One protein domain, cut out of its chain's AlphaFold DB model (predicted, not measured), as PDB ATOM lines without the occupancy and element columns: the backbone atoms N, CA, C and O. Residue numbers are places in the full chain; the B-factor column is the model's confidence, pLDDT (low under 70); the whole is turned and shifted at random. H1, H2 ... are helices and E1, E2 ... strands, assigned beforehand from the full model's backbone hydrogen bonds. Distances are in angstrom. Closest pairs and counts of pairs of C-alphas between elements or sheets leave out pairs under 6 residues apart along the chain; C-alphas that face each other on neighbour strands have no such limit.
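This is residues 252 to 305 of the 313 residues of the protein "Phage_int_SAM_5 domain-containing protein" of Muribaculaceae bacterium Isolate-104 (HZI) (UniProt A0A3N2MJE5). A small strand hairpin, E1 and E2, forms one end of an elongated domain; H1 forms the other end, with H2 between and short H3 packed on H2. The 54 printed residues include three named helices, then two strands, in an antiparallel sheet ordered E1 - E2. The class is mostly helix; the whole is loose, with radius of gyration of the C-alphas 12.9 A and spans of 36 by 22 by 20 A.

Find E1, residues 294 to 296, from C-alpha 294 at (198.489, 197.062, 83.914); E2 is residues 302 to 304. H2, residues 265 to 279, runs 21.2 A to C-alpha 279 at (187.074, 194.162, 79.451). H1 is residues 252 to 259, 10.4 A long; H3 is residues 283 to 286.

In the E1-E2 hairpin, look for N 303 and O 295, 2.8 A apart, within hydrogen-bond range; the strand directions differ by 145 degrees. E1 and E2 are apart from H1 and H2. H2 touches H3 with residues 272 to 276 alone, closest at the C-alphas of Gly 276 and Tyr 286, 6.2 A. H1 and H2 form a helical hairpin at a steep tilt of 44 degrees, opposite ways; H2 touches H1 with residues 270 to 274 alone, closest at the C-alphas of Leu 257 and Arg 270, 7.1 A. Every O i to N i+4 pair is within hydrogen-bond range in H1 and H2; H3 is too short for one.

The C-alphas farthest apart, Pro 261 and Arg 298, are 36.4 A apart. The printed part has no cut, no link is long, and no printed residue has pLDDT under 70.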
ATOM      1  N   GLU A 252     174.003 186.784  85.693       96.62
ATOM      2  CA  GLU A 252     173.881 185.680  86.644       96.62
ATOM      3  C   GLU A 252     174.725 184.474  86.219       96.62
ATOM      4  O   GLU A 252     175.376 183.855  87.059       96.62
ATOM      5  N   GLU A 253     174.772 184.152  84.923       96.00
ATOM      6  CA  GLU A 253     175.620 183.075  84.401       96.00
ATOM      7  C   GLU A 253     177.115 183.411  84.530       96.00
ATOM      8  O   GLU A 253     177.919 182.540  84.869       96.00
ATOM      9  N   LEU A 254     177.499 184.674  84.307       96.12
ATOM     10  CA  LEU A 254     178.873 185.141  84.526       96.12
ATOM     11  C   LEU A 254     179.259 185.106  86.010       96.12
ATOM     12  O   LEU A 254     180.365 184.673  86.339       96.12
ATOM     13  N   GLN A 255     178.353 185.505  86.904       96.50
ATOM     14  CA  GLN A 255     178.577 185.436  88.346       96.50
ATOM     15  C   GLN A 255     178.685 183.982  88.824       96.50
ATOM     16  O   GLN A 255     179.606 183.641  89.564       96.50
ATOM     17  N   ALA A 256     177.815 183.098  88.332       97.00
ATOM     18  CA  ALA A 256     177.884 181.670  88.625       97.00
ATOM     19  C   ALA A 256     179.206 181.053  88.145       97.00
ATOM     20  O   ALA A 256     179.780 180.215  88.839       97.00
ATOM     21  N   LEU A 257     179.724 181.481  86.984       95.94
ATOM     22  CA  LEU A 257     181.058 181.094  86.525       95.94
ATOM     23  C   LEU A 257     182.138 181.567  87.496       95.94
ATOM     24  O   LEU A 257     182.979 180.751  87.861       95.94
ATOM     25  N   TYR A 258     182.110 182.833  87.926       95.94
ATOM     26  CA  TYR A 258     183.076 183.406  88.875       95.94
ATOM     27  C   TYR A 258     183.116 182.646  90.207       95.94
ATOM     28  O   TYR A 258     184.193 182.291  90.688       95.94
ATOM     29  N   GLU A 259     181.949 182.340  90.768       96.62
ATOM     30  CA  GLU A 259     181.810 181.654  92.058       96.62
ATOM     31  C   GLU A 259     182.060 180.143  91.975       96.62
ATOM     32  O   GLU A 259     182.268 179.489  93.000       96.62
ATOM     33  N   MET A 260     182.057 179.570  90.765       95.81
ATOM     34  CA  MET A 260     182.222 178.136  90.560       95.81
ATOM     35  C   MET A 260     183.553 177.654  91.157       95.81
ATOM     36  O   MET A 260     184.613 178.104  90.711       95.81
ATOM     37  N   PRO A 261     183.545 176.700  92.106       95.12
ATOM     38  CA  PRO A 261     184.772 176.195  92.702       95.12
ATOM     39  C   PRO A 261     185.534 175.353  91.673       95.12
ATOM     40  O   PRO A 261     185.145 174.238  91.325       95.12
ATOM     41  N   LEU A 262     186.637 175.904  91.177       96.19
ATOM     42  CA  LEU A 262     187.543 175.274  90.223       96.19
ATOM     43  C   LEU A 262     188.959 175.312  90.786       96.19
ATOM     44  O   LEU A 262     189.296 176.193  91.567       96.19
ATOM     45  N   THR A 263     189.795 174.365  90.369       94.88
ATOM     46  CA  THR A 263     191.199 174.311  90.783       94.88
ATOM     47  C   THR A 263     192.126 174.112  89.588       94.88
ATOM     48  O   THR A 263     191.754 173.549  88.546       94.88
ATOM     49  N   GLY A 264     193.359 174.595  89.734       95.75
ATOM     50  CA  GLY A 264     194.427 174.414  88.757       95.75
ATOM     51  C   GLY A 264     194.109 175.071  87.413       95.75
ATOM     52  O   GLY A 264     193.700 176.224  87.335       95.75
ATOM     53  N   LYS A 265     194.287 174.337  86.309       95.94
ATOM     54  CA  LYS A 265     194.145 174.903  84.955       95.94
ATOM     55  C   LYS A 265     192.731 175.417  84.649       95.94
ATOM     56  O   LYS A 265     192.588 176.356  83.872       95.94
ATOM     57  N   LYS A 266     191.691 174.804  85.225       95.75
ATOM     58  CA  LYS A 266     190.296 175.210  84.982       95.75
ATOM     59  C   LYS A 266     189.990 176.575  85.593       95.75
ATOM     60  O   LYS A 266     189.327 177.378  84.953       95.75
ATOM     61  N   GLU A 267     190.521 176.823  86.787       96.38
ATOM     62  CA  GLU A 267     190.443 178.110  87.479       96.38
ATOM     63  C   GLU A 267     191.066 179.220  86.626       96.38
ATOM     64  O   GLU A 267     190.405 180.195  86.290       96.38
ATOM     65  N   HIS A 268     192.287 178.995  86.135       92.38
ATOM     66  CA  HIS A 268     192.968 179.951  85.264       92.38
ATOM     67  C   HIS A 268     192.193 180.244  83.966       92.38
ATOM     68  O   HIS A 268     192.089 181.395  83.550       92.38
ATOM     69  N   ILE A 269     191.623 179.216  83.323       93.19
ATOM     70  CA  ILE A 269     190.811 179.391  82.107       93.19
ATOM     71  C   ILE A 269     189.554 180.223  82.398       93.19
ATOM     72  O   ILE A 269     189.217 181.092  81.595       93.19
ATOM     73  N   ARG A 270     188.877 179.974  83.528       95.31
ATOM     74  CA  ARG A 270     187.721 180.768  83.968       95.31
ATOM     75  C   ARG A 270     188.120 182.230  84.150       95.31
ATOM     76  O   ARG A 270     187.457 183.099  83.593       95.31
ATOM     77  N   ASP A 271     189.200 182.500  84.874       92.50
ATOM     78  CA  ASP A 271     189.616 183.872  85.176       92.50
ATOM     79  C   ASP A 271     189.973 184.645  83.896       92.50
ATOM     80  O   ASP A 271     189.528 185.775  83.704       92.50
ATOM     81  N   VAL A 272     190.698 184.012  82.964       92.06
ATOM     82  CA  VAL A 272     191.011 184.596  81.647       92.06
ATOM     83  C   VAL A 272     189.742 184.865  80.831       92.06
ATOM     84  O   VAL A 272     189.610 185.929  80.225       92.06
ATOM     85  N   PHE A 273     188.790 183.928  80.828       93.19
ATOM     86  CA  PHE A 273     187.510 184.106  80.144       93.19
ATOM     87  C   PHE A 273     186.717 185.289  80.718       93.19
ATOM     88  O   PHE A 273     186.260 186.144  79.958       93.19
ATOM     89  N   LEU A 274     186.621 185.384  82.048       93.88
ATOM     90  CA  LEU A 274     185.922 186.467  82.742       93.88
ATOM     91  C   LEU A 274     186.590 187.829  82.520       93.88
ATOM     92  O   LEU A 274     185.889 188.809  82.282       93.88
ATOM     93  N   ILE A 275     187.926 187.903  82.498       91.50
ATOM     94  CA  ILE A 275     188.644 189.124  82.085       91.50
ATOM     95  C   ILE A 275     188.201 189.544  80.679       91.50
ATOM     96  O   ILE A 275     187.935 190.723  80.444       91.50
ATOM     97  N   GLY A 276     188.077 188.596  79.748       92.69
ATOM     98  CA  GLY A 276     187.556 188.859  78.407       92.69
ATOM     99  C   GLY A 276     186.144 189.453  78.413       92.69
ATOM    100  O   GLY A 276     185.899 190.441  77.719       92.69
ATOM    101  N   CYS A 277     185.243 188.898  79.229       92.81
ATOM    102  CA  CYS A 277     183.880 189.405  79.409       92.81
ATOM    103  C   CYS A 277     183.861 190.825  79.994       92.81
ATOM    104  O   CYS A 277     183.218 191.702  79.426       92.81
ATOM    105  N   TYR A 278     184.602 191.085  81.077       91.69
ATOM    106  CA  TYR A 278     184.571 192.379  81.773       91.69
ATOM    107  C   TYR A 278     185.319 193.501  81.048       91.69
ATOM    108  O   TYR A 278     185.001 194.674  81.219       91.69
ATOM    109  N   THR A 279     186.319 193.167  80.233       90.31
ATOM    110  CA  THR A 279     187.074 194.162  79.451       90.31
ATOM    111  C   THR A 279     186.490 194.396  78.059       90.31
ATOM    112  O   THR A 279     186.943 195.300  77.348       90.31
ATOM    113  N   CYS A 280     185.514 193.576  77.646       90.62
ATOM    114  CA  CYS A 280     184.927 193.563  76.305       90.62
ATOM    115  C   CYS A 280     185.979 193.457  75.181       90.62
ATOM    116  O   CYS A 280     185.776 193.957  74.071       90.62
ATOM    117  N   GLN A 281     187.124 192.826  75.462       91.81
ATOM    118  CA  GLN A 281     188.196 192.644  74.486       91.81
ATOM    119  C   GLN A 281     188.051 191.331  73.723       91.81
ATOM    120  O   GLN A 281     187.450 190.361  74.185       91.81
ATOM    121  N   ARG A 282     188.630 191.274  72.520       91.12
ATOM    122  CA  ARG A 282     188.642 190.036  71.731       91.12
ATOM    123  C   ARG A 282     189.614 189.043  72.352       91.12
ATOM    124  O   ARG A 282     190.641 189.442  72.890       91.12
ATOM    125  N   VAL A 283     189.340 187.752  72.158       90.69
ATOM    126  CA  VAL A 283     190.190 186.640  72.623       90.69
ATOM    127  C   VAL A 283     191.663 186.844  72.271       90.69
ATOM    128  O   VAL A 283     192.534 186.657  73.110       90.69
ATOM    129  N   SER A 284     191.956 187.268  71.039       88.19
ATOM    130  CA  SER A 284     193.331 187.529  70.605       88.19
ATOM    131  C   SER A 284     193.993 188.691  71.343       88.19
ATOM    132  O   SER A 284     195.207 188.685  71.485       88.19
ATOM    133  N   ASP A 285     193.228 189.688  71.782       90.50
ATOM    134  CA  ASP A 285     193.765 190.870  72.448       90.50
ATOM    135  C   ASP A 285     194.024 190.559  73.931       90.50
ATOM    136  O   ASP A 285     195.147 190.736  74.403       90.50
ATOM    137  N   TYR A 286     193.038 190.006  74.653       90.00
ATOM    138  CA  TYR A 286     193.210 189.750  76.088       90.00
ATOM    139  C   TYR A 286     194.147 188.574  76.401       90.00
ATOM    140  O   TYR A 286     194.798 188.586  77.442       90.00
ATOM    141  N   ASN A 287     194.287 187.590  75.504       88.12
ATOM    142  CA  ASN A 287     195.246 186.491  75.692       88.12
ATOM    143  C   ASN A 287     196.710 186.950  75.641       88.12
ATOM    144  O   ASN A 287     197.591 186.196  76.044       88.12
ATOM    145  N   ASN A 288     196.974 188.149  75.117       86.56
ATOM    146  CA  ASN A 288     198.314 188.726  75.026       86.56
ATOM    147  C   ASN A 288     198.581 189.776  76.116       86.56
ATOM    148  O   ASN A 288     199.617 190.441  76.071       86.56
ATOM    149  N   LEU A 289     197.669 189.936  77.085       88.81
ATOM    150  CA  LEU A 289     197.901 190.803  78.236       88.81
ATOM    151  C   LEU A 289     199.059 190.264  79.074       88.81
ATOM    152  O   LEU A 289     199.122 189.083  79.415       88.81
ATOM    153  N   ASN A 290     199.960 191.163  79.436       89.00
ATOM    154  CA  ASN A 290     201.085 190.926  80.322       89.00
ATOM    155  C   ASN A 290     201.134 192.025  81.395       89.00
ATOM    156  O   ASN A 290     200.289 192.920  81.426       89.00
ATOM    157  N   ALA A 291     202.107 191.936  82.303       89.94
ATOM    158  CA  ALA A 291     202.232 192.863  83.427       89.94
ATOM    159  C   ALA A 291     202.325 194.338  82.989       89.94
ATOM    160  O   ALA A 291     201.742 195.192  83.654       89.94
ATOM    161  N   ASP A 292     202.955 194.625  81.847       91.38
ATOM    162  CA  ASP A 292     203.155 195.989  81.341       91.38
ATOM    163  C   ASP A 292     201.850 196.631  80.859       91.38
ATOM    164  O   ASP A 292     201.752 197.851  80.747       91.38
ATOM    165  N   ASN A 293     200.812 195.831  80.597       91.69
ATOM    166  CA  ASN A 293     199.496 196.358  80.259       91.69
ATOM    167  C   ASN A 293     198.766 196.942  81.474       91.69
ATOM    168  O   ASN A 293     197.800 197.682  81.290       91.69
ATOM    169  N   PHE A 294     199.169 196.612  82.703       91.94
ATOM    170  CA  PHE A 294     198.489 197.062  83.914       91.94
ATOM    171  C   PHE A 294     199.179 198.295  84.487       91.94
ATOM    172  O   PHE A 294     200.262 198.221  85.061       91.94
ATOM    173  N   GLU A 295     198.502 199.435  84.397       92.88
ATOM    174  CA  GLU A 295     199.023 200.717  84.862       92.88
ATOM    175  C   GLU A 295     198.116 201.322  85.934       92.88
ATOM    176  O   GLU A 295     196.933 200.997  86.054       92.88
ATOM    177  N   THR A 296     198.665 202.272  86.687       93.88
ATOM    178  CA  THR A 296     197.892 203.128  87.588       93.88
ATOM    179  C   THR A 296     197.971 204.557  87.074       93.88
ATOM    180  O   THR A 296     199.050 205.121  86.904       93.88
ATOM    181  N   THR A 297     196.816 205.158  86.808       91.81
ATOM    182  CA  THR A 297     196.732 206.565  86.395       91.81
ATOM    183  C   THR A 297     197.241 207.498  87.500       91.81
ATOM    184  O   THR A 297     197.267 207.138  88.676       91.81
ATOM    185  N   ARG A 298     197.539 208.762  87.163       91.12
ATOM    186  CA  ARG A 298     197.929 209.792  88.152       91.12
ATOM    187  C   ARG A 298     196.906 210.001  89.282       91.12
ATOM    188  O   ARG A 298     197.264 210.535  90.320       91.12
ATOM    189  N   LYS A 299     195.644 209.598  89.079       92.25
ATOM    190  CA  LYS A 299     194.558 209.679  90.069       92.25
ATOM    191  C   LYS A 299     194.427 208.417  90.938       92.25
ATOM    192  O   LYS A 299     193.485 208.325  91.715       92.25
ATOM    193  N   GLY A 300     195.318 207.434  90.790       92.38
ATOM    194  CA  GLY A 300     195.280 206.175  91.541       92.38
ATOM    195  C   GLY A 300     194.361 205.097  90.953       92.38
ATOM    196  O   GLY A 300     194.294 203.995  91.487       92.38
ATOM    197  N   THR A 301     193.667 205.363  89.842       92.69
ATOM    198  CA  THR A 301     192.808 204.367  89.179       92.69
ATOM    199  C   THR A 301     193.658 203.349  88.422       92.69
ATOM    200  O   THR A 301     194.444 203.751  87.558       92.69
ATOM    201  N   ARG A 302     193.480 202.055  88.711       92.00
ATOM    202  CA  ARG A 302     194.079 200.958  87.937       92.00
ATOM    203  C   ARG A 302     193.397 200.830  86.577       92.00
ATOM    204  O   ARG A 302     192.173 200.850  86.499       92.00
ATOM    205  N   ILE A 303     194.191 200.683  85.524       91.69
ATOM    206  CA  ILE A 303     193.731 200.560  84.141       91.69
ATOM    207  C   ILE A 303     194.475 199.436  83.422       91.69
ATOM    208  O   ILE A 303     195.571 199.044  83.820       91.69
ATOM    209  N   ILE A 304     193.872 198.953  82.338       91.31
ATOM    210  CA  ILE A 304     194.509 198.051  81.379       91.31
ATOM    211  C   ILE A 304     194.720 198.845  80.089       91.31
ATOM    212  O   ILE A 304     193.749 199.279  79.466       91.31
ATOM    213  N   ARG A 305     195.975 199.060  79.696       90.06
ATOM    214  CA  ARG A 305     196.339 199.702  78.433       90.06
ATOM    215  C   ARG A 305     196.620 198.633  77.384       90.06
ATOM    216  O   ARG A 305     197.493 197.790  77.570       90.06
TER     217      ARG A 305